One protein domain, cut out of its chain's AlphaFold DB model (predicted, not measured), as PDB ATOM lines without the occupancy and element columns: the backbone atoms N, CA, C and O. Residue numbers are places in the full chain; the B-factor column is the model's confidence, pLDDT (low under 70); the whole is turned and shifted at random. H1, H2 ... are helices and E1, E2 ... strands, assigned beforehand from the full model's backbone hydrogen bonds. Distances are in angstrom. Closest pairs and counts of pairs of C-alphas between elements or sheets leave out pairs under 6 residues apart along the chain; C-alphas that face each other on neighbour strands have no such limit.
ATOM      1  N   SER A   4     224.381 163.277 189.533       74.62
ATOM      2  CA  SER A   4     223.658 163.207 188.258       74.62
ATOM      3  C   SER A   4     222.155 163.427 188.420       74.62
ATOM      4  O   SER A   4     221.541 164.094 187.593       74.62
ATOM      5  N   ARG A   5     221.581 162.975 189.539       80.50
ATOM      6  CA  ARG A   5     220.144 163.059 189.806       80.50
ATOM      7  C   ARG A   5     219.639 164.490 190.020       80.50
ATOM      8  O   ARG A   5     218.462 164.776 189.854       80.50
ATOM      9  N   CYS A   6     220.533 165.427 190.351       78.50
ATOM     10  CA  CYS A   6     220.203 166.856 190.429       78.50
ATOM     11  C   CYS A   6     219.932 167.480 189.045       78.50
ATOM     12  O   CYS A   6     219.406 168.593 188.957       78.50
ATOM     13  N   PHE A   7     220.314 166.786 187.975       84.12
ATOM     14  CA  PHE A   7     220.342 167.286 186.607       84.12
ATOM     15  C   PHE A   7     219.502 166.432 185.642       84.12
ATOM     16  O   PHE A   7     219.573 166.657 184.439       84.12
ATOM     17  N   ASP A   8     218.671 165.509 186.145       80.00
ATOM     18  CA  ASP A   8     217.751 164.691 185.329       80.00
ATOM     19  C   ASP A   8     216.769 165.532 184.492       80.00
ATOM     20  O   ASP A   8     216.315 165.106 183.429       80.00
ATOM     21  N   ASP A   9     216.472 166.755 184.938       81.44
ATOM     22  CA  ASP A   9     215.579 167.676 184.226       81.44
ATOM     23  C   ASP A   9     216.189 168.237 182.925       81.44
ATOM     24  O   ASP A   9     215.449 168.736 182.082       81.44
ATOM     25  N   LEU A  10     217.516 168.144 182.739       79.81
ATOM     26  CA  LEU A  10     218.213 168.608 181.532       79.81
ATOM     27  C   LEU A  10     218.008 167.623 180.377       79.81
ATOM     28  O   LEU A  10     218.739 166.630 180.237       79.81
ATOM     29  N   LYS A  11     217.021 167.897 179.521       76.69
ATOM     30  CA  LYS A  11     216.648 167.017 178.400       76.69
ATOM     31  C   LYS A  11     217.085 167.559 177.045       76.69
ATOM     32  O   LYS A  11     217.316 166.765 176.135       76.69
ATOM     33  N   LYS A  12     217.209 168.880 176.892       82.81
ATOM     34  CA  LYS A  12     217.571 169.506 175.614       82.81
ATOM     35  C   LYS A  12     219.086 169.660 175.485       82.81
ATOM     36  O   LYS A  12     219.796 169.843 176.468       82.81
ATOM     37  N   ILE A  13     219.581 169.581 174.252       85.25
ATOM     38  CA  ILE A  13     220.990 169.840 173.929       85.25
ATOM     39  C   ILE A  13     221.299 171.318 174.199       85.25
ATOM     40  O   ILE A  13     220.468 172.177 173.910       85.25
ATOM     41  N   ASN A  14     222.480 171.602 174.756       84.12
ATOM     42  CA  ASN A  14     222.933 172.926 175.198       84.12
ATOM     43  C   ASN A  14     222.049 173.581 176.270       84.12
ATOM     44  O   ASN A  14     222.181 174.773 176.546       84.12
ATOM     45  N   GLU A  15     221.163 172.816 176.906       87.56
ATOM     46  CA  GLU A  15     220.425 173.291 178.064       87.56
ATOM     47  C   GLU A  15     221.374 173.378 179.260       87.56
ATOM     48  O   GLU A  15     222.140 172.449 179.533       87.56
ATOM     49  N   ILE A  16     221.336 174.514 179.954       89.06
ATOM     50  CA  ILE A  16     222.190 174.811 181.100       89.06
ATOM     51  C   ILE A  16     221.315 174.887 182.346       89.06
ATOM     52  O   ILE A  16     220.313 175.599 182.375       89.06
ATOM     53  N   LYS A  17     221.730 174.198 183.409       89.94
ATOM     54  CA  LYS A  17     221.112 174.286 184.732       89.94
ATOM     55  C   LYS A  17     222.162 174.706 185.743       89.94
ATOM     56  O   LYS A  17     223.171 174.027 185.919       89.94
ATOM     57  N   CYS A  18     221.891 175.791 186.452       89.44
ATOM     58  CA  CYS A  18     222.780 176.304 187.485       89.44
ATOM     59  C   CYS A  18     222.060 176.342 188.829       89.44
ATOM     60  O   CYS A  18     220.941 176.847 188.937       89.44
ATOM     61  N   PHE A  19     222.715 175.845 189.874       86.75
ATOM     62  CA  PHE A  19     222.211 175.956 191.236       86.75
ATOM     63  C   PHE A  19     222.706 177.255 191.872       86.75
ATOM     64  O   PHE A  19     223.909 177.471 191.999       86.75
ATOM     65  N   LYS A  20     221.772 178.112 192.307       80.50
ATOM     66  CA  LYS A  20     222.100 179.346 193.047       80.50
ATOM     67  C   LYS A  20     222.655 179.055 194.446       80.50
ATOM     68  O   LYS A  20     223.501 179.787 194.943       80.50
ATOM     69  N   ASN A  21     222.202 177.970 195.072       86.25
ATOM     70  CA  ASN A  21     222.617 177.597 196.420       86.25
ATOM     71  C   ASN A  21     223.718 176.538 196.370       86.25
ATOM     72  O   ASN A  21     223.666 175.609 195.560       86.25
ATOM     73  N   ARG A  22     224.670 176.636 197.303       87.69
ATOM     74  CA  ARG A  22     225.701 175.613 197.497       87.69
ATOM     75  C   ARG A  22     225.066 174.294 197.940       87.69
ATOM     76  O   ARG A  22     224.194 174.285 198.808       87.69
ATOM     77  N   LYS A  23     225.538 173.181 197.381       88.38
ATOM     78  CA  LYS A  23     225.195 171.823 197.818       88.38
ATOM     79  C   LYS A  23     226.393 171.180 198.505       88.38
ATOM     80  O   LYS A  23     227.534 171.412 198.119       88.38
ATOM     81  N   THR A  24     226.119 170.373 199.523       89.25
ATOM     82  CA  THR A  24     227.151 169.589 200.203       89.25
ATOM     83  C   THR A  24     227.434 168.327 199.395       89.25
ATOM     84  O   THR A  24     226.568 167.463 199.271       89.25
ATOM     85  N   ILE A  25     228.638 168.225 198.845       87.50
ATOM     86  CA  ILE A  25     229.139 167.056 198.122       87.50
ATOM     87  C   ILE A  25     230.400 166.576 198.827       87.50
ATOM     88  O   ILE A  25     231.320 167.362 199.034       87.50
ATOM     89  N   TYR A  26     230.434 165.298 199.218       85.94
ATOM     90  CA  TYR A  26     231.560 164.697 199.948       85.94
ATOM     91  C   TYR A  26     232.052 165.570 201.126       85.94
ATOM     92  O   TYR A  26     233.245 165.781 201.296       85.94
ATOM     93  N   GLY A  27     231.123 166.154 201.894       87.88
ATOM     94  CA  GLY A  27     231.432 167.040 203.030       87.88
ATOM     95  C   GLY A  27     231.746 168.503 202.680       87.88
ATOM     96  O   GLY A  27     231.800 169.337 203.577       87.88
ATOM     97  N   ASN A  28     231.873 168.855 201.399       89.38
ATOM     98  CA  ASN A  28     232.246 170.196 200.945       89.38
ATOM     99  C   ASN A  28     231.051 170.960 200.366       89.38
ATOM    100  O   ASN A  28     230.286 170.420 199.568       89.38
ATOM    101  N   LYS A  29     230.894 172.238 200.730       91.31
ATOM    102  CA  LYS A  29     229.859 173.117 200.157       91.31
ATOM    103  C   LYS A  29     230.347 173.710 198.838       91.31
ATOM    104  O   LYS A  29     231.216 174.576 198.843       91.31
ATOM    105  N   VAL A  30     229.743 173.290 197.732       93.31
ATOM    106  CA  VAL A  30     230.122 173.717 196.378       93.31
ATOM    107  C   VAL A  30     228.921 174.228 195.593       93.31
ATOM    108  O   VAL A  30     227.789 173.779 195.781       93.31
ATOM    109  N   TYR A  31     229.169 175.178 194.705       93.38
ATOM    110  CA  TYR A  31     228.268 175.539 193.622       93.38
ATOM    111  C   TYR A  31     228.342 174.490 192.522       93.38
ATOM    112  O   TYR A  31     229.389 173.882 192.296       93.38
ATOM    113  N   LEU A  32     227.217 174.279 191.846       92.44
ATOM    114  CA  LEU A  32     227.092 173.298 190.781       92.44
ATOM    115  C   LEU A  32     226.398 173.919 189.581       92.44
ATOM    116  O   LEU A  32     225.314 174.496 189.716       92.44
ATOM    117  N   SER A  33     226.982 173.692 188.414       92.69
ATOM    118  CA  SER A  33     226.360 173.984 187.129       92.69
ATOM    119  C   SER A  33     226.521 172.778 186.216       92.69
ATOM    120  O   SER A  33     227.517 172.059 186.289       92.69
ATOM    121  N   GLY A  34     225.524 172.531 185.377       91.94
ATOM    122  CA  GLY A  34     225.519 171.410 184.453       91.94
ATOM    123  C   GLY A  34     224.984 171.813 183.092       91.94
ATOM    124  O   GLY A  34     224.144 172.707 182.991       91.94
ATOM    125  N   VAL A  35     225.484 171.150 182.056       91.69
ATOM    126  CA  VAL A  35     225.084 171.362 180.666       91.69
ATOM    127  C   VAL A  35     224.995 170.028 179.937       91.69
ATOM    128  O   VAL A  35     225.817 169.131 180.146       91.69
ATOM    129  N   ARG A  36     223.983 169.884 179.081       91.75
ATOM    130  CA  ARG A  36     223.881 168.748 178.161       91.75
ATOM    131  C   ARG A  36     224.678 169.061 176.896       91.75
ATOM    132  O   ARG A  36     224.325 169.979 176.159       91.75
ATOM    133  N   LEU A  37     225.739 168.302 176.652       88.75
ATOM    134  CA  LEU A  37     226.613 168.496 175.499       88.75
ATOM    135  C   LEU A  37     225.967 167.976 174.193       88.75
ATOM    136  O   LEU A  37     224.988 167.218 174.248       88.75
ATOM    137  N   PRO A  38     226.478 168.372 173.008       87.38
ATOM    138  CA  PRO A  38     225.948 167.947 171.705       87.38
ATOM    139  C   PRO A  38     225.931 166.429 171.484       87.38
ATOM    140  O   PRO A  38     225.034 165.902 170.832       87.38
ATOM    141  N   ASP A  39     226.876 165.715 172.086       88.00
ATOM    142  CA  ASP A  39     226.984 164.253 172.118       88.00
ATOM    143  C   ASP A  39     226.025 163.595 173.134       88.00
ATOM    144  O   ASP A  39     226.109 162.398 173.397       88.00
ATOM    145  N   LYS A  40     225.077 164.362 173.694       82.31
ATOM    146  CA  LYS A  40     224.081 163.957 174.705       82.31
ATOM    147  C   LYS A  40     224.672 163.562 176.063       82.31
ATOM    148  O   LYS A  40     223.922 163.163 176.965       82.31
ATOM    149  N   THR A  41     225.974 163.732 176.263       88.50
ATOM    150  CA  THR A  41     226.599 163.549 177.572       88.50
ATOM    151  C   THR A  41     226.248 164.705 178.506       88.50
ATOM    152  O   THR A  41     225.894 165.811 178.089       88.50
ATOM    153  N   LEU A  42     226.252 164.416 179.807       90.19
ATOM    154  CA  LEU A  42     225.961 165.393 180.848       90.19
ATOM    155  C   LEU A  42     227.279 165.851 181.472       90.19
ATOM    156  O   LEU A  42     227.932 165.077 182.171       90.19
ATOM    157  N   LEU A  43     227.641 167.111 181.247       90.88
ATOM    158  CA  LEU A  43     228.772 167.743 181.910       90.88
ATOM    159  C   LEU A  43     228.281 168.409 183.194       90.88
ATOM    160  O   LEU A  43     227.369 169.233 183.158       90.88
ATOM    161  N   ILE A  44     228.901 168.069 184.323       91.69
ATOM    162  CA  ILE A  44     228.628 168.681 185.625       91.69
ATOM    163  C   ILE A  44     229.933 169.257 186.142       91.69
ATOM    164  O   ILE A  44     230.937 168.552 186.224       91.69
ATOM    165  N   VAL A  45     229.906 170.529 186.516       92.25
ATOM    166  CA  VAL A  45     231.067 171.239 187.036       92.25
ATOM    167  C   VAL A  45     230.750 171.751 188.436       92.25
ATOM    168  O   VAL A  45     229.667 172.284 188.693       92.25
ATOM    169  N   ALA A  46     231.704 171.567 189.346       92.62
ATOM    170  CA  ALA A  46     231.627 172.015 190.728       92.62
ATOM    171  C   ALA A  46     232.689 173.081 191.006       92.62
ATOM    172  O   ALA A  46     233.829 172.954 190.563       92.62
ATOM    173  N   SER A  47     232.329 174.111 191.769       92.06
ATOM    174  CA  SER A  47     233.264 175.146 192.214       92.06
ATOM    175  C   SER A  47     232.964 175.566 193.649       92.06
ATOM    176  O   SER A  47     231.811 175.604 194.074       92.06
ATOM    177  N   ASN A  48     233.999 175.882 194.421       91.69
ATOM    178  CA  ASN A  48     233.867 176.455 195.761       91.69
ATOM    179  C   ASN A  48     233.663 177.984 195.743       91.69
ATOM    180  O   ASN A  48     233.239 178.539 196.755       91.69
ATOM    181  N   THR A  49     233.943 178.648 194.618       88.81
ATOM    182  CA  THR A  49     233.980 180.116 194.493       88.81
ATOM    183  C   THR A  49     233.032 180.652 193.425       88.81
ATOM    184  O   THR A  49     232.270 181.577 193.697       88.81
ATOM    185  N   PHE A  50     233.056 180.077 192.223       89.12
ATOM    186  CA  PHE A  50     232.268 180.548 191.084       89.12
ATOM    187  C   PHE A  50     230.870 179.933 191.104       89.12
ATOM    188  O   PHE A  50     230.685 178.807 191.558       89.12
ATOM    189  N   GLN A  51     229.875 180.656 190.594       89.44
ATOM    190  CA  GLN A  51     228.477 180.226 190.602       89.44
ATOM    191  C   GLN A  51     227.793 180.551 189.276       89.44
ATOM    192  O   GLN A  51     228.236 181.421 188.528       89.44
ATOM    193  N   GLY A  52     226.666 179.897 188.998       87.00
ATOM    194  CA  GLY A  52     225.856 180.265 187.841       87.00
ATOM    195  C   GLY A  52     226.540 179.953 186.506       87.00
ATOM    196  O   GLY A  52     227.194 178.920 186.357       87.00
ATOM    197  N   ALA A  53     226.344 180.850 185.537       84.31
ATOM    198  CA  ALA A  53     226.951 180.763 184.209       84.31
ATOM    199  C   ALA A  53     228.474 180.988 184.239       84.31
ATOM    200  O   ALA A  53     229.194 180.295 183.529       84.31
ATOM    201  N   ASP A  54     228.967 181.861 185.127       89.50
ATOM    202  CA  ASP A  54     230.401 182.166 185.254       89.50
ATOM    203  C   ASP A  54     231.235 180.909 185.552       89.50
ATOM    204  O   ASP A  54     232.299 180.708 184.977       89.50
ATOM    205  N   LEU A  55     230.695 179.987 186.357       92.12
ATOM    206  CA  LEU A  55     231.319 178.689 186.631       92.12
ATOM    207  C   LEU A  55     231.585 177.892 185.336       92.12
ATOM    208  O   LEU A  55     232.673 177.338 185.165       92.12
ATOM    209  N   LEU A  56     230.615 177.843 184.415       91.00
ATOM    210  CA  LEU A  56     230.769 177.137 183.139       91.00
ATOM    211  C   LEU A  56     231.719 177.877 182.192       91.00
ATOM    212  O   LEU A  56     232.533 177.227 181.540       91.00
ATOM    213  N   ASP A  57     231.667 179.210 182.148       90.81
ATOM    214  CA  ASP A  57     232.596 180.008 181.342       90.81
ATOM    215  C   ASP A  57     234.046 179.845 181.803       90.81
ATOM    216  O   ASP A  57     234.936 179.637 180.975       90.81
ATOM    217  N   LYS A  58     234.294 179.837 183.118       91.62
ATOM    218  CA  LYS A  58     235.617 179.531 183.676       91.62
ATOM    219  C   LYS A  58     236.060 178.118 183.324       91.62
ATOM    220  O   LYS A  58     237.191 177.924 182.884       91.62
ATOM    221  N   TYR A  59     235.175 177.131 183.450       91.75
ATOM    222  CA  TYR A  59     235.507 175.758 183.073       91.75
ATOM    223  C   TYR A  59     235.815 175.615 181.580       91.75
ATOM    224  O   TYR A  59     236.690 174.835 181.205       91.75
ATOM    225  N   ARG A  60     235.154 176.394 180.717       89.94
ATOM    226  CA  ARG A  60     235.404 176.386 179.271       89.94
ATOM    227  C   ARG A  60     236.840 176.787 178.922       89.94
ATOM    228  O   ARG A  60     237.393 176.237 177.974       89.94
ATOM    229  N   GLN A  61     237.476 177.658 179.708       89.56
ATOM    230  CA  GLN A  61     238.882 178.046 179.506       89.56
ATOM    231  C   GLN A  61     239.850 176.858 179.644       89.56
ATOM    232  O   GLN A  61     240.892 176.840 178.995       89.56
ATOM    233  N   ARG A  62     239.482 175.803 180.390       88.75
ATOM    234  CA  ARG A  62     240.269 174.558 180.485       88.75
ATOM    235  C   ARG A  62     240.540 173.938 179.112       88.75
ATOM    236  O   ARG A  62     241.618 173.390 178.895       88.75
ATOM    237  N   TRP A  63     239.591 174.058 178.180       86.94
ATOM    238  CA  TRP A  63     239.742 173.525 176.826       86.94
ATOM    239  C   TRP A  63     240.918 174.161 176.073       86.94
ATOM    240  O   TRP A  63     241.547 173.496 175.258       86.94
ATOM    241  N   GLN A  64     241.271 175.419 176.363       88.62
ATOM    242  CA  GLN A  64     242.409 176.088 175.718       88.62
ATOM    243  C   GLN A  64     243.726 175.358 176.013       88.62
ATOM    244  O   GLN A  64     244.546 175.188 175.115       88.62
ATOM    245  N   ILE A  65     243.892 174.851 177.237       87.12
ATOM    246  CA  ILE A  65     245.069 174.065 177.630       87.12
ATOM    247  C   ILE A  65     245.078 172.712 176.907       87.12
ATOM    248  O   ILE A  65     246.118 172.281 176.412       87.12
ATOM    249  N   GLU A  66     243.924 172.047 176.787       88.69
ATOM    250  CA  GLU A  66     243.812 170.791 176.027       88.69
ATOM    251  C   GLU A  66     244.148 170.994 174.543       88.69
ATOM    252  O   GLU A  66     244.856 170.179 173.950       88.69
ATOM    253  N   MET A  67     243.704 172.108 173.958       88.31
ATOM    254  CA  MET A  67     244.043 172.485 172.587       88.31
ATOM    255  C   MET A  67     245.533 172.772 172.425       88.31
ATOM    256  O   MET A  67     246.131 172.259 171.482       88.31
ATOM    257  N   LEU A  68     246.148 173.512 173.355       87.31
ATOM    258  CA  LEU A  68     247.589 173.764 173.353       87.31
ATOM    259  C   LEU A  68     248.373 172.446 173.332       87.31
ATOM    260  O   LEU A  68     249.176 172.218 172.431       87.31
ATOM    261  N   PHE A  69     248.094 171.533 174.268       86.50
ATOM    262  CA  PHE A  69     248.778 170.238 174.303       86.50
ATOM    263  C   PHE A  69     248.480 169.372 173.078       86.50
ATOM    264  O   PHE A  69     249.348 168.619 172.641       86.50
ATOM    265  N   SER A  70     247.281 169.476 172.502       88.12
ATOM    266  CA  SER A  70     246.958 168.797 171.249       88.12
ATOM    267  C   SER A  70     247.835 169.308 170.099       88.12
ATOM    268  O   SER A  70     248.423 168.490 169.390       88.12
ATOM    269  N   CYS A  71     247.980 170.631 169.958       87.00
ATOM    270  CA  CYS A  71     248.834 171.267 168.953       87.00
ATOM    271  C   CYS A  71     250.327 170.974 169.156       87.00
ATOM    272  O   CYS A  71     251.052 170.867 168.177       87.00
ATOM    273  N   LEU A  72     250.799 170.826 170.395       86.81
ATOM    274  CA  LEU A  72     252.202 170.492 170.680       86.81
ATOM    275  C   LEU A  72     252.560 169.031 170.365       86.81
ATOM    276  O   LEU A  72     253.721 168.704 170.129       86.81
ATOM    277  N   LYS A  73     251.564 168.148 170.369       86.12
ATOM    278  CA  LYS A  73     251.713 166.731 170.031       86.12
ATOM    279  C   LYS A  73     251.362 166.506 168.556       86.12
ATOM    280  O   LYS A  73     251.515 167.390 167.717       86.12
ATOM    281  N   LYS A  74     250.834 165.323 168.250       82.38
ATOM    282  CA  LYS A  74     250.569 164.811 166.900       82.38
ATOM    283  C   LYS A  74     249.644 165.657 166.020       82.38
ATOM    284  O   LYS A  74     249.602 165.429 164.819       82.38
ATOM    285  N   ARG A  75     248.852 166.586 166.576       82.81
ATOM    286  CA  ARG A  75     247.954 167.435 165.768       82.81
ATOM    287  C   ARG A  75     248.677 168.655 165.172       82.81
ATOM    288  O   ARG A  75     248.129 169.270 164.264       82.81
ATOM    289  N   GLY A  76     249.868 169.011 165.657       82.94
ATOM    290  CA  GLY A  76     250.612 170.181 165.181       82.94
ATOM    291  C   GLY A  76     252.118 169.945 165.121       82.94
ATOM    292  O   GLY A  76     252.590 169.287 164.204       82.94
ATOM    293  N   PHE A  77     252.865 170.511 166.073       83.62
ATOM    294  CA  PHE A  77     254.335 170.513 166.094       83.62
ATOM    295  C   PHE A  77     254.950 169.107 166.193       83.62
ATOM    296  O   PHE A  77     256.081 168.905 165.766       83.62
ATOM    297  N   ASP A  78     254.205 168.151 166.753       87.50
ATOM    298  CA  ASP A  78     254.607 166.756 166.927       87.50
ATOM    299  C   ASP A  78     255.954 166.585 167.646       87.50
ATOM    300  O   ASP A  78     256.900 165.978 167.144       87.50
ATOM    301  N   LEU A  79     256.029 167.111 168.877       84.00
ATOM    302  CA  LEU A  79     257.209 166.980 169.742       84.00
ATOM    303  C   LEU A  79     257.719 165.532 169.845       84.00
ATOM    304  O   LEU A  79     258.928 165.313 169.932       84.00
ATOM    305  N   GLU A  80     256.814 164.551 169.810       83.50
ATOM    306  CA  GLU A  80     257.128 163.126 169.941       83.50
ATOM    307  C   GLU A  80     257.960 162.601 168.754       83.50
ATOM    308  O   GLU A  80     258.832 161.755 168.954       83.50
ATOM    309  N   ALA A  81     257.768 163.144 167.545       87.00
ATOM    310  CA  ALA A  81     258.523 162.769 166.347       87.00
ATOM    311  C   ALA A  81     259.957 163.327 166.324       87.00
ATOM    312  O   ALA A  81     260.812 162.829 165.593       87.00
ATOM    313  N   THR A  82     260.256 164.346 167.137       84.75
ATOM    314  CA  THR A  82     261.606 164.934 167.200       84.75
ATOM    315  C   THR A  82     262.625 164.016 167.882       84.75
ATOM    316  O   THR A  82     263.828 164.252 167.764       84.75
ATOM    317  N   HIS A  83     262.157 162.997 168.622       85.94
ATOM    318  CA  HIS A  83     262.969 162.087 169.442       85.94
ATOM    319  C   HIS A  83     263.969 162.800 170.373       85.94
ATOM    320  O   HIS A  83     264.974 162.223 170.791       85.94
ATOM    321  N   MET A  84     263.711 164.067 170.707       86.81
ATOM    322  CA  MET A  84     264.585 164.868 171.551       86.81
ATOM    323  C   MET A  84     264.547 164.324 172.981       86.81
ATOM    324  O   MET A  84     263.490 164.261 173.590       86.81
ATOM    325  N   THR A  85     265.693 163.916 173.520       89.44
ATOM    326  CA  THR A  85     265.809 163.376 174.889       89.44
ATOM    327  C   THR A  85     266.613 164.276 175.822       89.44
ATOM    328  O   THR A  85     266.580 164.091 177.035       89.44
ATOM    329  N   ASP A  86     267.321 165.262 175.266       93.44
ATOM    330  CA  ASP A  86     268.121 166.206 176.036       93.44
ATOM    331  C   ASP A  86     267.211 167.236 176.740       93.44
ATOM    332  O   ASP A  86     266.500 167.991 176.063       93.44
ATOM    333  N   PRO A  87     267.225 167.297 178.084       91.56
ATOM    334  CA  PRO A  87     266.315 168.151 178.843       91.56
ATOM    335  C   PRO A  87     266.586 169.646 178.635       91.56
ATOM    336  O   PRO A  87     265.646 170.438 178.625       91.56
ATOM    337  N   VAL A  88     267.842 170.044 178.398       93.75
ATOM    338  CA  VAL A  88     268.216 171.452 178.177       93.75
ATOM    339  C   VAL A  88     267.690 171.947 176.827       93.75
ATOM    340  O   VAL A  88     267.234 173.083 176.698       93.75
ATOM    341  N   LYS A  89     267.729 171.101 175.793       91.19
ATOM    342  CA  LYS A  89     267.134 171.415 174.486       91.19
ATOM    343  C   LYS A  89     265.608 171.452 174.553       91.19
ATOM    344  O   LYS A  89     265.017 172.349 173.954       91.19
ATOM    345  N   MET A  90     264.987 170.540 175.304       89.94
ATOM    346  CA  MET A  90     263.541 170.571 175.542       89.94
ATOM    347  C   MET A  90     263.107 171.878 176.207       89.94
ATOM    348  O   MET A  90     262.168 172.509 175.733       89.94
ATOM    349  N   GLU A  91     263.805 172.320 177.254       91.06
ATOM    350  CA  GLU A  91     263.504 173.580 177.941       91.06
ATOM    351  C   GLU A  91     263.503 174.772 176.971       91.06
ATOM    352  O   GLU A  91     262.539 175.538 176.919       91.06
ATOM    353  N   LYS A  92     264.542 174.889 176.135       92.25
ATOM    354  CA  LYS A  92     264.644 175.953 175.123       92.25
ATOM    355  C   LYS A  92     263.505 175.898 174.109       92.25
ATOM    356  O   LYS A  92     262.959 176.935 173.739       92.25
ATOM    357  N   LEU A  93     263.143 174.698 173.663       89.56
ATOM    358  CA  LEU A  93     262.045 174.500 172.727       89.56
ATOM    359  C   LEU A  93     260.702 174.904 173.349       89.56
ATOM    360  O   LEU A  93     259.945 175.642 172.724       89.56
ATOM    361  N   PHE A  94     260.433 174.502 174.595       88.19
ATOM    362  CA  PHE A  94     259.237 174.925 175.324       88.19
ATOM    363  C   PHE A  94     259.189 176.439 175.541       88.19
ATOM    364  O   PHE A  94     258.117 177.021 175.395       88.19
ATOM    365  N   ALA A  95     260.321 177.089 175.827       90.50
ATOM    366  CA  ALA A  95     260.383 178.543 175.960       90.50
ATOM    367  C   ALA A  95     259.987 179.257 174.656       90.50
ATOM    368  O   ALA A  95     259.184 180.188 174.683       90.50
ATOM    369  N   ILE A  96     260.489 178.788 173.508       89.75
ATOM    370  CA  ILE A  96     260.114 179.330 172.192       89.75
ATOM    371  C   ILE A  96     258.626 179.089 171.924       89.75
ATOM    372  O   ILE A  96     257.901 180.023 171.587       89.75
ATOM    373  N   LEU A  97     258.159 177.854 172.123       86.06
ATOM    374  CA  LEU A  97     256.765 177.478 171.895       86.06
ATOM    375  C   LEU A  97     255.805 178.311 172.749       86.06
ATOM    376  O   LEU A  97     254.794 178.782 172.231       86.06
ATOM    377  N   ALA A  98     256.141 178.550 174.019       86.19
ATOM    378  CA  ALA A  98     255.349 179.370 174.926       86.19
ATOM    379  C   ALA A  98     255.213 180.819 174.440       86.19
ATOM    380  O   ALA A  98     254.130 181.378 174.546       86.19
ATOM    381  N   VAL A  99     256.266 181.415 173.868       86.19
ATOM    382  CA  VAL A  99     256.198 182.775 173.300       86.19
ATOM    383  C   VAL A  99     255.394 182.805 171.998       86.19
ATOM    384  O   VAL A  99     254.688 183.770 171.740       86.19
ATOM    385  N   THR A 100     255.480 181.761 171.170       82.81
ATOM    386  CA  THR A 100     254.780 181.724 169.871       82.81
ATOM    387  C   THR A 100     253.297 181.356 169.957       82.81
ATOM    388  O   THR A 100     252.551 181.647 169.027       82.81
ATOM    389  N   LEU A 101     252.885 180.667 171.026       73.25
ATOM    390  CA  LEU A 101     251.520 180.158 171.225       73.25
ATOM    391  C   LEU A 101     250.734 180.937 172.296       73.25
ATOM    392  O   LEU A 101     249.581 180.584 172.551       73.25
ATOM    393  N   ALA A 102     251.357 181.935 172.935       60.28
ATOM    394  CA  ALA A 102     250.709 182.889 173.840       60.28
ATOM    395  C   ALA A 102     249.958 183.975 173.061       60.28
ATOM    396  O   ALA A 102     248.858 184.349 173.528       60.28
TER     397      ALA A 102
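Overview. This is residues 4 to 102 of the 102 residues of the protein "DDE_Tnp_1 domain-containing protein" of Alysiella crassa (UniProt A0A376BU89). A small, strongly twisted sheet of four strands, E1 to E4, makes one end, and the long helix H2 runs out from it as an arm; at the far end, beyond the short H3, helix H4 folds back toward H2. Residues 60 to 66 of H2 stand free between the two ends. The printed part has 99 residues, with four named helices and four named strands; along the chain H1 comes first, then the four strands E1 to E4, then H2, H3 and H4; its class is mixed, helices and strands, and the sheet is branched, with E1, E2 and E4 each an antiparallel neighbour of E3. The whole is only just extended, close to loose, with a radius of gyration of the C-alphas of 19.1 A and spans of 51 by 29 by 23 A.

Arrangement. In the sheet, E3, residues 28 to 36, has three antiparallel neighbours and bends by 51 degrees at residue 31. E1, residues 16 to 18, and E2, residues 23 to 25, lie on one side of it, beside residues 33 to 35 and 28 to 30. E4, residues 42 to 47, lies on the other side, beside residues 30 to 36. N 17 and O 34 are 2.9 A apart, N 23 and O 30 2.8 A, and N 33 and O 45 3.0 A, each within hydrogen-bond range. E2, E3 and E4 form a meander, each strand the antiparallel neighbour of the one before; E2 and E3 are a hairpin, as are E3 and E4. H1, residues 4 to 7, only grazes the sheet; its closest C-alpha to E3 is that of Phe 7, 7.0 A from that of Gly 34. H2, residues 52 to 72, only grazes the sheet with its residues 52 to 59; its closest C-alphas to E3 are those of Gly 52 and Ser 33, 6.3 A apart. H4, residues 87 to 101, is close to H2 but not clearly touching, with the C-alphas of Leu 68 and Leu 101 closest at 7.8 A, at a steep tilt of 53 degrees, opposite ways. H3, residues 79 to 82, is close to H2 but not clearly touching, with the C-alphas of Leu 72 and Leu 79 closest at 6.2 A, and is apart from H4. In H4 every O i to N i+4 pair is within hydrogen-bond range, in H2 12 of 17; H1 and H3 are too short for such a pair.

Along the chain. E3 is 24.3 A long from first to last C-alpha and E4 16.7 A; E1 and E2 have three residues each. H2 is 32.9 A long, from C-alpha 52 at (225.856, 180.265, 187.841) to C-alpha 72 at (252.202, 170.492, 170.680). H4 is 20.5 A long and ends with C-alpha 101 at (251.520, 180.158, 171.225); H1 and H3 have four residues each.

Size, cuts and confidence. The two C-alphas farthest apart are those of Asp 9 and Asp 86, at 53.2 A. The printed part has no cut and no long link, and residues 82 to 89 stand free. Mean pLDDT of the printed part is 87.3, and residue 102 is under 70.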